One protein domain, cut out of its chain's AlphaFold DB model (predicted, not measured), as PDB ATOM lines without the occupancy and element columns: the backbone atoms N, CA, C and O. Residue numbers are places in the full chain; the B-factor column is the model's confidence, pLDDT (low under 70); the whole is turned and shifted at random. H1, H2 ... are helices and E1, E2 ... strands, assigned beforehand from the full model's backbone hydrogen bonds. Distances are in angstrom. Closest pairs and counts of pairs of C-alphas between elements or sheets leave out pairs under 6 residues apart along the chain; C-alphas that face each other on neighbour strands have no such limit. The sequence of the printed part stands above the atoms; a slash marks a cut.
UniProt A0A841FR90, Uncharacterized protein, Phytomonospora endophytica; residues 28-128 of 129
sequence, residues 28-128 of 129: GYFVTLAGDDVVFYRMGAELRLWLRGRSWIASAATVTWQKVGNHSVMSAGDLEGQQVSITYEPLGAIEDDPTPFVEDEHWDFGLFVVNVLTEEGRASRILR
ATOM      1  N   GLY A  28     -79.108  43.652  31.523       60.88
ATOM      2  CA  GLY A  28     -77.718  43.408  31.850       60.88
ATOM      3  C   GLY A  28     -77.363  41.940  32.008       60.88
ATOM      4  O   GLY A  28     -78.224  41.097  32.262       60.88
ATOM      5  N   TYR A  29     -76.074  41.661  31.847       71.94
ATOM      6  CA  TYR A  29     -75.454  40.388  32.192       71.94
ATOM      7  C   TYR A  29     -74.829  40.533  33.578       71.94
ATOM      8  O   TYR A  29     -74.136  41.518  33.829       71.94
ATOM      9  N   PHE A  30     -75.066  39.572  34.468       78.19
ATOM     10  CA  PHE A  30     -74.517  39.586  35.820       78.19
ATOM     11  C   PHE A  30     -73.853  38.249  36.143       78.19
ATOM     12  O   PHE A  30     -74.366  37.186  35.792       78.19
ATOM     13  N   VAL A  31     -72.719  38.320  36.831       80.00
ATOM     14  CA  VAL A  31     -72.019  37.173  37.411       80.00
ATOM     15  C   VAL A  31     -71.436  37.580  38.756       80.00
ATOM     16  O   VAL A  31     -71.050  38.732  38.936       80.00
ATOM     17  N   THR A  32     -71.351  36.644  39.694       81.94
ATOM     18  CA  THR A  32     -70.676  36.868  40.973       81.94
ATOM     19  C   THR A  32     -69.280  36.242  40.918       81.94
ATOM     20  O   THR A  32     -69.147  35.036  40.714       81.94
ATOM     21  N   LEU A  33     -68.236  37.050  41.113       83.56
ATOM     22  CA  LEU A  33     -66.831  36.639  41.167       83.56
ATOM     23  C   LEU A  33     -66.282  36.859  42.577       83.56
ATOM     24  O   LEU A  33     -66.237  37.989  43.046       83.56
ATOM     25  N   ALA A  34     -65.872  35.787  43.264       86.50
ATOM     26  CA  ALA A  34     -65.384  35.838  44.655       86.50
ATOM     27  C   ALA A  34     -66.304  36.608  45.632       86.50
ATOM     28  O   ALA A  34     -65.838  37.237  46.580       86.50
ATOM     29  N   GLY A  35     -67.621  36.537  45.413       84.31
ATOM     30  CA  GLY A  35     -68.621  37.237  46.227       84.31
ATOM     31  C   GLY A  35     -68.914  38.676  45.790       84.31
ATOM     32  O   GLY A  35     -69.776  39.309  46.390       84.31
ATOM     33  N   ASP A  36     -68.248  39.178  44.749       87.38
ATOM     34  CA  ASP A  36     -68.516  40.486  44.158       87.38
ATOM     35  C   ASP A  36     -69.357  40.360  42.891       87.38
ATOM     36  O   ASP A  36     -69.017  39.603  41.979       87.38
ATOM     37  N   ASP A  37     -70.425  41.146  42.801       86.38
ATOM     38  CA  ASP A  37     -71.218  41.211  41.582       86.38
ATOM     39  C   ASP A  37     -70.488  42.021  40.507       86.38
ATOM     40  O   ASP A  37     -70.051  43.158  40.716       86.38
ATOM     41  N   VAL A  38     -70.379  41.413  39.331       87.12
ATOM     42  CA  VAL A  38     -69.890  42.024  38.101       87.12
ATOM     43  C   VAL A  38     -71.076  42.159  37.169       87.12
ATOM     44  O   VAL A  38     -71.663  41.159  36.746       87.12
ATOM     45  N   VAL A  39     -71.446  43.399  36.863       87.38
ATOM     46  CA  VAL A  39     -72.670  43.680  36.112       87.38
ATOM     47  C   VAL A  39     -72.350  44.499  34.875       87.38
ATOM     48  O   VAL A  39     -71.866  45.625  34.963       87.38
ATOM     49  N   PHE A  40     -72.682  43.956  33.712       86.00
ATOM     50  CA  PHE A  40     -72.807  44.729  32.487       86.00
ATOM     51  C   PHE A  40     -74.221  45.261  32.390       86.00
ATOM     52  O   PHE A  40     -75.163  44.477  32.425       86.00
ATOM     53  N   TYR A  41     -74.388  46.565  32.229       85.06
ATOM     54  CA  TYR A  41     -75.707  47.172  32.106       85.06
ATOM     55  C   TYR A  41     -75.712  48.329  31.119       85.06
ATOM     56  O   TYR A  41     -74.670  48.880  30.766       85.06
ATOM     57  N   ARG A  42     -76.907  48.702  30.664       82.75
ATOM     58  CA  ARG A  42     -77.091  49.796  29.715       82.75
ATOM     59  C   ARG A  42     -77.632  51.044  30.399       82.75
ATOM     60  O   ARG A  42     -78.618  50.972  31.128       82.75
ATOM     61  N   MET A  43     -77.042  52.192  30.080       81.62
ATOM     62  CA  MET A  43     -77.573  53.513  30.421       81.62
ATOM     63  C   MET A  43     -77.638  54.352  29.140       81.62
ATOM     64  O   MET A  43     -76.617  54.687  28.547       81.62
ATOM     65  N   GLY A  44     -78.848  54.628  28.642       82.44
ATOM     66  CA  GLY A  44     -79.019  55.289  27.344       82.44
ATOM     67  C   GLY A  44     -78.469  54.448  26.184       82.44
ATOM     68  O   GLY A  44     -79.014  53.390  25.875       82.44
ATOM     69  N   ALA A  45     -77.413  54.908  25.513       79.88
ATOM     70  CA  ALA A  45     -76.716  54.164  24.452       79.88
ATOM     71  C   ALA A  45     -75.413  53.495  24.926       79.88
ATOM     72  O   ALA A  45     -74.787  52.771  24.157       79.88
ATOM     73  N   GLU A  46     -75.015  53.713  26.179       84.88
ATOM     74  CA  GLU A  46     -73.730  53.270  26.709       84.88
ATOM     75  C   GLU A  46     -73.856  51.909  27.395       84.88
ATOM     76  O   GLU A  46     -74.764  51.691  28.205       84.88
ATOM     77  N   LEU A  47     -72.913  51.010  27.101       86.12
ATOM     78  CA  LEU A  47     -72.645  49.847  27.941       86.12
ATOM     79  C   LEU A  47     -71.761  50.291  29.107       86.12
ATOM     80  O   LEU A  47     -70.775  51.006  28.915       86.12
ATOM     81  N   ARG A  48     -72.100  49.848  30.310       89.62
ATOM     82  CA  ARG A  48     -71.367  50.136  31.534       89.62
ATOM     83  C   ARG A  48     -71.030  48.854  32.274       89.62
ATOM     84  O   ARG A  48     -71.817  47.911  32.270       89.62
ATOM     85  N   LEU A  49     -69.867  48.852  32.913       90.56
ATOM     86  CA  LEU A  49     -69.445  47.837  33.868       90.56
ATOM     87  C   LEU A  49     -69.676  48.391  35.273       90.56
ATOM     88  O   LEU A  49     -69.201  49.486  35.568       90.56
ATOM     89  N   TRP A  50     -70.365  47.645  36.130       90.12
ATOM     90  CA  TRP A  50     -70.404  47.885  37.567       90.12
ATOM     91  C   TRP A  50     -69.626  46.804  38.306       90.12
ATOM     92  O   TRP A  50     -69.771  45.617  38.009       90.12
ATOM     93  N   LEU A  51     -68.823  47.229  39.278       89.56
ATOM     94  CA  LEU A  51     -68.076  46.345  40.161       89.56
ATOM     95  C   LEU A  51     -67.711  47.069  41.465       89.56
ATOM     96  O   LEU A  51     -67.162  48.172  41.436       89.56
ATOM     97  N   ARG A  52     -67.980  46.431  42.614       88.75
ATOM     98  CA  ARG A  52     -67.678  46.945  43.971       88.75
ATOM     99  C   ARG A  52     -68.074  48.411  44.181       88.75
ATOM    100  O   ARG A  52     -67.295  49.218  44.689       88.75
ATOM    101  N   GLY A  53     -69.286  48.771  43.763       86.44
ATOM    102  CA  GLY A  53     -69.816  50.127  43.938       86.44
ATOM    103  C   GLY A  53     -69.256  51.166  42.968       86.44
ATOM    104  O   GLY A  53     -69.555  52.348  43.120       86.44
ATOM    105  N   ARG A  54     -68.461  50.763  41.973       90.00
ATOM    106  CA  ARG A  54     -67.972  51.646  40.911       90.00
ATOM    107  C   ARG A  54     -68.612  51.298  39.584       90.00
ATOM    108  O   ARG A  54     -68.913  50.137  39.330       90.00
ATOM    109  N   SER A  55     -68.795  52.313  38.745       90.12
ATOM    110  CA  SER A  55     -69.292  52.165  37.383       90.12
ATOM    111  C   SER A  55     -68.348  52.835  36.395       90.12
ATOM    112  O   SER A  55     -67.978  53.992  36.589       90.12
ATOM    113  N   TRP A  56     -68.036  52.133  35.309       91.19
ATOM    114  CA  TRP A  56     -67.276  52.668  34.185       91.19
ATOM    115  C   TRP A  56     -68.043  52.501  32.884       91.19
ATOM    116  O   TRP A  56     -68.758  51.515  32.693       91.19
ATOM    117  N   ILE A  57     -67.863  53.449  31.966       89.94
ATOM    118  CA  ILE A  57     -68.269  53.268  30.572       89.94
ATOM    119  C   ILE A  57     -67.372  52.181  29.986       89.94
ATOM    120  O   ILE A  57     -66.152  52.307  30.026       89.94
ATOM    121  N   ALA A  58     -67.971  51.122  29.444       87.06
ATOM    122  CA  ALA A  58     -67.265  49.942  28.948       87.06
ATOM    123  C   ALA A  58     -66.135  50.292  27.968       87.06
ATOM    124  O   ALA A  58     -65.031  49.780  28.101       87.06
ATOM    125  N   SER A  59     -66.387  51.216  27.037       86.06
ATOM    126  CA  SER A  59     -65.406  51.657  26.037       86.06
ATOM    127  C   SER A  59     -64.265  52.514  26.595       86.06
ATOM    128  O   SER A  59     -63.271  52.715  25.903       86.06
ATOM    129  N   ALA A  60     -64.402  53.040  27.813       87.94
ATOM    130  CA  ALA A  60     -63.378  53.833  28.494       87.94
ATOM    131  C   ALA A  60     -62.723  53.076  29.661       87.94
ATOM    132  O   ALA A  60     -61.731  53.546  30.223       87.94
ATOM    133  N   ALA A  61     -63.273  51.921  30.041       90.00
ATOM    134  CA  ALA A  61     -62.743  51.091  31.104       90.00
ATOM    135  C   ALA A  61     -61.465  50.392  30.632       90.00
ATOM    136  O   ALA A  61     -61.428  49.756  29.580       90.00
ATOM    137  N   THR A  62     -60.416  50.465  31.440       90.75
ATOM    138  CA  THR A  62     -59.252  49.593  31.294       90.75
ATOM    139  C   THR A  62     -59.499  48.353  32.130       90.75
ATOM    140  O   THR A  62     -59.646  48.460  33.348       90.75
ATOM    141  N   VAL A  63     -59.543  47.182  31.497       90.44
ATOM    142  CA  VAL A  63     -59.678  45.908  32.209       90.44
ATOM    143  C   VAL A  63     -58.514  45.000  31.862       90.44
ATOM    144  O   VAL A  63     -58.145  44.852  30.699       90.44
ATOM    145  N   THR A  64     -57.910  44.414  32.888       92.56
ATOM    146  CA  THR A  64     -56.822  43.452  32.758       92.56
ATOM    147  C   THR A  64     -57.173  42.173  33.490       92.56
ATOM    148  O   THR A  64     -57.903  42.169  34.483       92.56
ATOM    149  N   TRP A  65     -56.628  41.072  32.992       93.38
ATOM    150  CA  TRP A  65     -56.741  39.765  33.607       93.38
ATOM    151  C   TRP A  65     -55.369  39.106  33.617       93.38
ATOM    152  O   TRP A  65     -54.605  39.218  32.658       93.38
ATOM    153  N   GLN A  66     -55.048  38.446  34.720       92.94
ATOM    154  CA  GLN A  66     -53.807  37.704  34.880       92.94
ATOM    155  C   GLN A  66     -54.039  36.471  35.746       92.94
ATOM    156  O   GLN A  66     -54.709  36.540  36.777       92.94
ATOM    157  N   LYS A  67     -53.429  35.353  35.362       90.06
ATOM    158  CA  LYS A  67     -53.413  34.128  36.159       90.06
ATOM    159  C   LYS A  67     -52.171  34.093  37.049       90.06
ATOM    160  O   LYS A  67     -51.055  34.274  36.569       90.06
ATOM    161  N   VAL A  68     -52.359  33.842  38.343       89.94
ATOM    162  CA  VAL A  68     -51.314  33.765  39.373       89.94
ATOM    163  C   VAL A  68     -51.455  32.440  40.129       89.94
ATOM    164  O   VAL A  68     -52.214  32.314  41.092       89.94
ATOM    165  N   GLY A  69     -50.721  31.421  39.675       88.75
ATOM    166  CA  GLY A  69     -50.851  30.058  40.196       88.75
ATOM    167  C   GLY A  69     -52.254  29.498  39.943       88.75
ATOM    168  O   GLY A  69     -52.693  29.428  38.796       88.75
ATOM    169  N   ASN A  70     -52.953  29.133  41.023       88.50
ATOM    170  CA  ASN A  70     -54.328  28.616  40.977       88.50
ATOM    171  C   ASN A  70     -55.402  29.710  41.070       88.50
ATOM    172  O   ASN A  70     -56.584  29.396  41.127       88.50
ATOM    173  N   HIS A  71     -55.005  30.982  41.087       90.81
ATOM    174  CA  HIS A  71     -55.927  32.109  41.149       90.81
ATOM    175  C   HIS A  71     -55.854  32.927  39.865       90.81
ATOM    176  O   HIS A  71     -54.826  32.959  39.189       90.81
ATOM    177  N   SER A  72     -56.925  33.649  39.583       93.56
ATOM    178  CA  SER A  72     -56.987  34.694  38.574       93.56
ATOM    179  C   SER A  72     -57.238  36.032  39.262       93.56
ATOM    180  O   SER A  72     -57.948  36.120  40.266       93.56
ATOM    181  N   VAL A  73     -56.630  37.088  38.734       93.31
ATOM    182  CA  VAL A  73     -56.843  38.468  39.170       93.31
ATOM    183  C   VAL A  73     -57.398  39.244  37.991       93.31
ATOM    184  O   VAL A  73     -56.730  39.382  36.967       93.31
ATOM    185  N   MET A  74     -58.614  39.759  38.147       93.69
ATOM    186  CA  MET A  74     -59.216  40.704  37.213       93.69
ATOM    187  C   MET A  74     -59.181  42.093  37.835       93.69
ATOM    188  O   MET A  74     -59.628  42.277  38.968       93.69
ATOM    189  N   SER A  75     -58.690  43.072  37.089       92.56
ATOM    190  CA  SER A  75     -58.708  44.471  37.492       92.56
ATOM    191  C   SER A  75     -59.480  45.302  36.485       92.56
ATOM    192  O   SER A  75     -59.265  45.151  35.291       92.56
ATOM    193  N   ALA A  76     -60.331  46.202  36.965       92.38
ATOM    194  CA  ALA A  76     -61.034  47.190  36.157       92.38
ATOM    195  C   ALA A  76     -60.744  48.595  36.688       92.38
ATOM    196  O   ALA A  76     -60.640  48.792  37.902       92.38
ATOM    197  N   GLY A  77     -60.614  49.565  35.793       92.88
ATOM    198  CA  GLY A  77     -60.362  50.947  36.161       92.88
ATOM    199  C   GLY A  77     -60.530  51.936  35.018       92.88
ATOM    200  O   GLY A  77     -61.005  51.582  33.941       92.88
ATOM    201  N   ASP A  78     -60.122  53.175  35.257       89.12
ATOM    202  CA  ASP A  78     -60.134  54.267  34.284       89.12
ATOM    203  C   ASP A  78     -58.788  55.007  34.226       89.12
ATOM    204  O   ASP A  78     -57.852  54.744  34.984       89.12
ATOM    205  N   LEU A  79     -58.696  55.957  33.293       83.19
ATOM    206  CA  LEU A  79     -57.521  56.810  33.113       83.19
ATOM    207  C   LEU A  79     -57.315  57.809  34.266       83.19
ATOM    208  O   LEU A  79     -56.245  58.406  34.364       83.19
ATOM    209  N   GLU A  80     -58.308  57.987  35.140       85.38
ATOM    210  CA  GLU A  80     -58.233  58.866  36.313       85.38
ATOM    211  C   GLU A  80     -57.619  58.153  37.531       85.38
ATOM    212  O   GLU A  80     -57.455  58.751  38.596       85.38
ATOM    213  N   GLY A  81     -57.234  56.881  37.377       82.62
ATOM    214  CA  GLY A  81     -56.577  56.088  38.412       82.62
ATOM    215  C   GLY A  81     -57.549  55.412  39.377       82.62
ATOM    216  O   GLY A  81     -57.115  54.860  40.391       82.62
ATOM    217  N   GLN A  82     -58.854  55.417  39.094       87.00
ATOM    218  CA  GLN A  82     -59.788  54.572  39.827       87.00
ATOM    219  C   GLN A  82     -59.575  53.125  39.408       87.00
ATOM    220  O   GLN A  82     -59.662  52.810  38.228       87.00
ATOM    221  N   GLN A  83     -59.332  52.233  40.368       91.81
ATOM    222  CA  GLN A  83     -59.112  50.820  40.081       91.81
ATOM    223  C   GLN A  83     -59.752  49.934  41.147       91.81
ATOM    224  O   GLN A  83     -59.711  50.231  42.343       91.81
ATOM    225  N   VAL A  84     -60.325  48.821  40.704       93.25
ATOM    226  CA  VAL A  84     -60.788  47.718  41.541       93.25
ATOM    227  C   VAL A  84     -60.183  46.427  41.021       93.25
ATOM    228  O   VAL A  84     -60.161  46.199  39.816       93.25
ATOM    229  N   SER A  85     -59.737  45.572  41.939       92.88
ATOM    230  CA  SER A  85     -59.223  44.240  41.620       92.88
ATOM    231  C   SER A  85     -59.971  43.162  42.394       92.88
ATOM    232  O   SER A  85     -60.195  43.303  43.601       92.88
ATOM    233  N   ILE A  86     -60.317  42.079  41.706       92.00
ATOM    234  CA  ILE A  86     -60.902  40.865  42.274       92.00
ATOM    235  C   ILE A  86     -59.917  39.727  42.057       92.00
ATOM    236  O   ILE A  86     -59.491  39.482  40.929       92.00
ATOM    237  N   THR A  87     -59.601  39.017  43.133       93.69
ATOM    238  CA  THR A  87     -58.885  37.742  43.076       93.69
ATOM    239  C   THR A  87     -59.896  36.626  43.287       93.69
ATOM    240  O   THR A  87     -60.667  36.682  44.242       93.69
ATOM    241  N   TYR A  88     -59.902  35.627  42.413       90.38
ATOM    242  CA  TYR A  88     -60.817  34.486  42.472       90.38
ATOM    243  C   TYR A  88     -60.119  33.215  41.986       90.38
ATOM    244  O   TYR A  88     -59.083  33.273  41.327       90.38
ATOM    245  N   GLU A  89     -60.684  32.061  42.321       90.31
ATOM    246  CA  GLU A  89     -60.273  30.780  41.751       90.31
ATOM    247  C   GLU A  89     -61.131  30.516  40.502       90.31
ATOM    248  O   GLU A  89     -62.362  30.476  40.618       90.31
ATOM    249  N   PRO A  90     -60.540  30.407  39.297       85.38
ATOM    250  CA  PRO A  90     -61.297  30.027  38.112       85.38
ATOM    251  C   PRO A  90     -61.756  28.570  38.226       85.38
ATOM    252  O   PRO A  90     -61.126  27.767  38.915       85.38
ATOM    253  N   LEU A  91     -62.818  28.202  37.503       79.00
ATOM    254  CA  LEU A  91     -63.329  26.823  37.502       79.00
ATOM    255  C   LEU A  91     -62.286  25.824  36.972       79.00
ATOM    256  O   LEU A  91     -62.310  24.654  37.348       79.00
ATOM    257  N   GLY A  92     -61.345  26.315  36.158       72.31
ATOM    258  CA  GLY A  92     -60.304  25.520  35.521       72.31
ATOM    259  C   GLY A  92     -60.821  24.839  34.256       72.31
ATOM    260  O   GLY A  92     -61.978  24.435  34.184       72.31
ATOM    261  N   ALA A  93     -59.962  24.738  33.242       71.44
ATOM    262  CA  ALA A  93     -60.295  23.989  32.038       71.44
ATOM    263  C   ALA A  93     -60.400  22.494  32.369       71.44
ATOM    264  O   ALA A  93     -59.576  21.958  33.115       71.44
ATOM    265  N   ILE A  94     -61.401  21.823  31.804       71.56
ATOM    266  CA  ILE A  94     -61.489  20.364  31.853       71.56
ATOM    267  C   ILE A  94     -60.485  19.816  30.836       71.56
ATOM    268  O   ILE A  94     -60.573  20.127  29.651       71.56
ATOM    269  N   GLU A  95     -59.523  19.019  31.311       66.62
ATOM    270  CA  GLU A  95     -58.359  18.546  30.538       66.62
ATOM    271  C   GLU A  95     -58.745  17.741  29.277       66.62
ATOM    272  O   GLU A  95     -58.005  17.737  28.300       66.62
ATOM    273  N   ASP A  96     -59.948  17.157  29.269       66.19
ATOM    274  CA  ASP A  96     -60.529  16.394  28.162       66.19
ATOM    275  C   ASP A  96     -61.966  16.853  27.846       66.19
ATOM    276  O   ASP A  96     -62.870  16.023  27.735       66.19
ATOM    277  N   ASP A  97     -62.237  18.161  27.756       66.06
ATOM    278  CA  ASP A  97     -63.564  18.612  27.309       66.06
ATOM    279  C   ASP A  97     -63.808  18.192  25.843       66.06
ATOM    280  O   ASP A  97     -63.151  18.710  24.934       66.06
ATOM    281  N   PRO A  98     -64.760  17.275  25.562       65.94
ATOM    282  CA  PRO A  98     -65.050  16.845  24.198       65.94
ATOM    283  C   PRO A  98     -65.846  17.891  23.404       65.94
ATOM    284  O   PRO A  98     -66.172  17.648  22.240       65.94
ATOM    285  N   THR A  99     -66.219  19.017  24.019       72.00
ATOM    286  CA  THR A  99     -67.033  20.061  23.401       72.00
ATOM    287  C   THR A  99     -66.173  20.888  22.440       72.00
ATOM    288  O   THR A  99     -65.290  21.635  22.871       72.00
ATOM    289  N   PRO A 100     -66.405  20.802  21.117       65.31
ATOM    290  CA  PRO A 100     -65.657  21.616  20.172       65.31
ATOM    291  C   PRO A 100     -65.980  23.105  20.384       65.31
ATOM    292  O   PRO A 100     -67.120  23.456  20.688       65.31
ATOM    293  N   PHE A 101     -64.987  23.973  20.161       74.19
ATOM    294  CA  PHE A 101     -65.085  25.441  20.269       74.19
ATOM    295  C   PHE A 101     -65.208  26.011  21.694       74.19
ATOM    296  O   PHE A 101     -65.652  27.147  21.858       74.19
ATOM    297  N   VAL A 102     -64.814  25.259  22.726       75.88
ATOM    298  CA  VAL A 102     -64.710  25.807  24.083       75.88
ATOM    299  C   VAL A 102     -63.448  26.660  24.213       75.88
ATOM    300  O   VAL A 102     -62.341  26.184  23.984       75.88
ATOM    301  N   GLU A 103     -63.635  27.936  24.554       77.75
ATOM    302  CA  GLU A 103     -62.563  28.900  24.817       77.75
ATOM    303  C   GLU A 103     -62.238  28.941  26.321       77.75
ATOM    304  O   GLU A 103     -63.089  28.625  27.154       77.75
ATOM    305  N   ASP A 104     -61.028  29.378  26.688       76.81
ATOM    306  CA  ASP A 104     -60.591  29.473  28.094       76.81
ATOM    307  C   ASP A 104     -61.525  30.342  28.957       76.81
ATOM    308  O   ASP A 104     -61.708  30.089  30.148       76.81
ATOM    309  N   GLU A 105     -62.171  31.345  28.354       74.38
ATOM    310  CA  GLU A 105     -63.142  32.217  29.026       74.38
ATOM    311  C   GLU A 105     -64.416  31.496  29.485       74.38
ATOM    312  O   GLU A 105     -65.095  31.971  30.394       74.38
ATOM    313  N   HIS A 106     -64.735  30.331  28.917       78.50
ATOM    314  CA  HIS A 106     -65.846  29.517  29.407       78.50
ATOM    315  C   HIS A 106     -65.554  28.928  30.796       78.50
ATOM    316  O   HIS A 106     -66.484  28.563  31.515       78.50
ATOM    317  N   TRP A 107     -64.279  28.878  31.191       79.94
ATOM    318  CA  TRP A 107     -63.809  28.390  32.490       79.94
ATOM    319  C   TRP A 107     -63.336  29.509  33.421       79.94
ATOM    320  O   TRP A 107     -63.092  29.275  34.609       79.94
ATOM    321  N   ASP A 108     -63.212  30.726  32.892       84.00
ATOM    322  CA  ASP A 108     -62.751  31.903  33.611       84.00
ATOM    323  C   ASP A 108     -63.623  33.122  33.273       84.00
ATOM    324  O   ASP A 108     -63.466  33.801  32.257       84.00
ATOM    325  N   PHE A 109     -64.542  33.432  34.186       82.00
ATOM    326  CA  PHE A 109     -65.467  34.551  34.026       82.00
ATOM    327  C   PHE A 109     -64.788  35.925  34.017       82.00
ATOM    328  O   PHE A 109     -65.329  36.851  33.414       82.00
ATOM    329  N   GLY A 110     -63.629  36.105  34.658       84.38
ATOM    330  CA  GLY A 110     -62.935  37.388  34.548       84.38
ATOM    331  C   GLY A 110     -62.257  37.546  33.191       84.38
ATOM    332  O   GLY A 110     -62.203  38.661  32.675       84.38
ATOM    333  N   LEU A 111     -61.823  36.448  32.567       84.38
ATOM    334  CA  LEU A 111     -61.374  36.457  31.177       84.38
ATOM    335  C   LEU A 111     -62.532  36.788  30.222       84.38
ATOM    336  O   LEU A 111     -62.363  37.625  29.337       84.38
ATOM    337  N   PHE A 112     -63.730  36.243  30.460       84.50
ATOM    338  CA  PHE A 112     -64.940  36.635  29.723       84.50
ATOM    339  C   PHE A 112     -65.221  38.143  29.828       84.50
ATOM    340  O   PHE A 112     -65.449  38.804  28.814       84.50
ATOM    341  N   VAL A 113     -65.175  38.719  31.037       85.00
ATOM    342  CA  VAL A 113     -65.389  40.165  31.254       85.00
ATOM    343  C   VAL A 113     -64.371  40.998  30.477       85.00
ATOM    344  O   VAL A 113     -64.751  41.997  29.863       85.00
ATOM    345  N   VAL A 114     -63.100  40.583  30.462       86.62
ATOM    346  CA  VAL A 114     -62.064  41.230  29.646       86.62
ATOM    347  C   VAL A 114     -62.423  41.167  28.168       86.62
ATOM    348  O   VAL A 114     -62.483  42.216  27.534       86.62
ATOM    349  N   ASN A 115     -62.725  39.985  27.633       86.00
ATOM    350  CA  ASN A 115     -63.019  39.807  26.209       86.00
ATOM    351  C   ASN A 115     -64.254  40.603  25.770       86.00
ATOM    352  O   ASN A 115     -64.276  41.188  24.691       86.00
ATOM    353  N   VAL A 116     -65.280  40.693  26.619       83.31
ATOM    354  CA  VAL A 116     -66.453  41.542  26.368       83.31
ATOM    355  C   VAL A 116     -66.071  43.009  26.194       83.31
ATOM    356  O   VAL A 116     -66.668  43.694  25.365       83.31
ATOM    357  N   LEU A 117     -65.118  43.498  26.985       83.62
ATOM    358  CA  LEU A 117     -64.735  44.908  27.024       83.62
ATOM    359  C   LEU A 117     -63.663  45.275  25.999       83.62
ATOM    360  O   LEU A 117     -63.608  46.426  25.574       83.62
ATOM    361  N   THR A 118     -62.839  44.319  25.580       81.56
ATOM    362  CA  THR A 118     -61.777  44.536  24.592       81.56
ATOM    363  C   THR A 118     -62.219  44.224  23.162       81.56
ATOM    364  O   THR A 118     -61.660  44.794  22.223       81.56
ATOM    365  N   GLU A 119     -63.239  43.381  22.962       82.38
ATOM    366  CA  GLU A 119     -63.744  43.017  21.634       82.38
ATOM    367  C   GLU A 119     -65.067  43.724  21.289       82.38
ATOM    368  O   GLU A 119     -66.144  43.404  21.802       82.38
ATOM    369  N   GLU A 120     -65.017  44.633  20.311       68.19
ATOM    370  CA  GLU A 120     -66.151  45.467  19.868       68.19
ATOM    371  C   GLU A 120     -67.403  44.647  19.465       68.19
ATOM    372  O   GLU A 120     -68.555  45.043  19.695       68.19
ATOM    373  N   GLY A 121     -67.188  43.445  18.917       72.25
ATOM    374  CA  GLY A 121     -68.256  42.521  18.531       72.25
ATOM    375  C   GLY A 121     -68.977  41.859  19.710       72.25
ATOM    376  O   GLY A 121     -70.160  41.526  19.581       72.25
ATOM    377  N   ARG A 122     -68.310  41.678  20.857       76.31
ATOM    378  CA  ARG A 122     -68.860  40.987  22.036       76.31
ATOM    379  C   ARG A 122     -69.707  41.920  22.894       76.31
ATOM    380  O   ARG A 122     -70.849  41.571  23.200       76.31
ATOM    381  N   ALA A 123     -69.232  43.139  23.157       73.25
ATOM    382  CA  ALA A 123     -70.016  44.186  23.823       73.25
ATOM    383  C   ALA A 123     -71.381  44.400  23.139       73.25
ATOM    384  O   ALA A 123     -72.432  44.442  23.783       73.25
ATOM    385  N   SER A 124     -71.378  44.432  21.804       68.69
ATOM    386  CA  SER A 124     -72.583  44.593  20.987       68.69
ATOM    387  C   SER A 124     -73.585  43.436  21.112       68.69
ATOM    388  O   SER A 124     -74.783  43.648  20.922       68.69
ATOM    389  N   ARG A 125     -73.135  42.210  21.419       71.88
ATOM    390  CA  ARG A 125     -74.016  41.039  21.606       71.88
ATOM    391  C   ARG A 125     -74.726  41.077  22.952       71.88
ATOM    392  O   ARG A 125     -75.920  40.794  22.990       71.88
ATOM    393  N   ILE A 126     -74.039  41.505  24.012       69.00
ATOM    394  CA  ILE A 126     -74.661  41.725  25.329       69.00
ATOM    395  C   ILE A 126     -75.777  42.772  25.230       69.00
ATOM    396  O   ILE A 126     -76.834  42.612  25.829       69.00
ATOM    397  N   LEU A 127     -75.590  43.800  24.397       62.81
ATOM    398  CA  LEU A 127     -76.585  44.856  24.176       62.81
ATOM    399  C   LEU A 127     -77.843  44.414  23.397       62.81
ATOM    400  O   LEU A 127     -78.816  45.171  23.368       62.81
ATOM    401  N   ARG A 128     -77.839  43.242  22.741       60.25
ATOM    402  CA  ARG A 128     -78.971  42.729  21.937       60.25
ATOM    403  C   ARG A 128     -79.909  41.784  22.705       60.25
ATOM    404  O   ARG A 128     -80.929  41.400  22.134       60.25
TER     405      ARG A 128
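AT A GLANCE: This is residues 28 to 128 of the 129 residues of an uncharacterized protein of Phytomonospora endophytica (UniProt A0A841FR90). A sheet of E1 to E4 and a sheet of E5 to E7 stand partly face to face as a sandwich with crossed strands, and H1 is tucked between them. H2 grazes the first sheet, and residues 95 to 101 of a long loop stick out. The printed part has 101 residues: seven named strands, then two named helices, class mixed. Each sheet is an antiparallel meander, each strand the neighbour of the one before, ordered E1 E2 E3 E4 and E5 E6 E7. The whole is compact, radius of gyration of the C-alphas 13.8 A, spanning 42 by 29 by 21 A.

HOW THE PARTS SIT: Hairpins join E1, residues 28 to 33, E2, 36 to 43, E3, 46 to 51, and E4, 54 to 57; N 31 and O 38, 3.0 A, N 41 and O 48, 2.9 A, and N 49 and O 56, 2.9 A, are within hydrogen-bond range. Hairpins likewise join E5, 62 to 68, E6, 71 to 77, and E7, 83 to 88, with N 64 and O 75, and N 74 and O 86, at 2.9 A. The sheets' best planes stand 27 degrees apart. H1, residues 109 to 118, is on both sheets, at heights of 9.7 A over the first and 8.4 A over the second, with which it makes two layers, helix on one face; its closest C-alphas to E6 are Gly 110 and Met 74, 5.7 A. H2, residues 120 to 126, touches H1 only at the corner, C-alphas 116 and 122 being closest at 5.0 A. Every O i to N i+4 pair is within range in H1; in H2, 1 of 3, with 2 of 4 for i+3.

IN THESE COORDINATES: E1 begins at C-alpha 28 (-77.718, 43.408, 31.850). E2 is 21.0 A long, E6 20.0 A, H1 14.2 A. H2 ends at C-alpha 126 (-74.661, 41.725, 25.329).

THE WHOLE: The C-alphas farthest apart, Glu 80 and Pro 98, are 44.3 A apart. The printed part has no cut; E7 to H1 is a long link of 20 residues. The mean pLDDT of the printed part is 83.0; residues 95 to 98 and 126 to 128 are among those under 70.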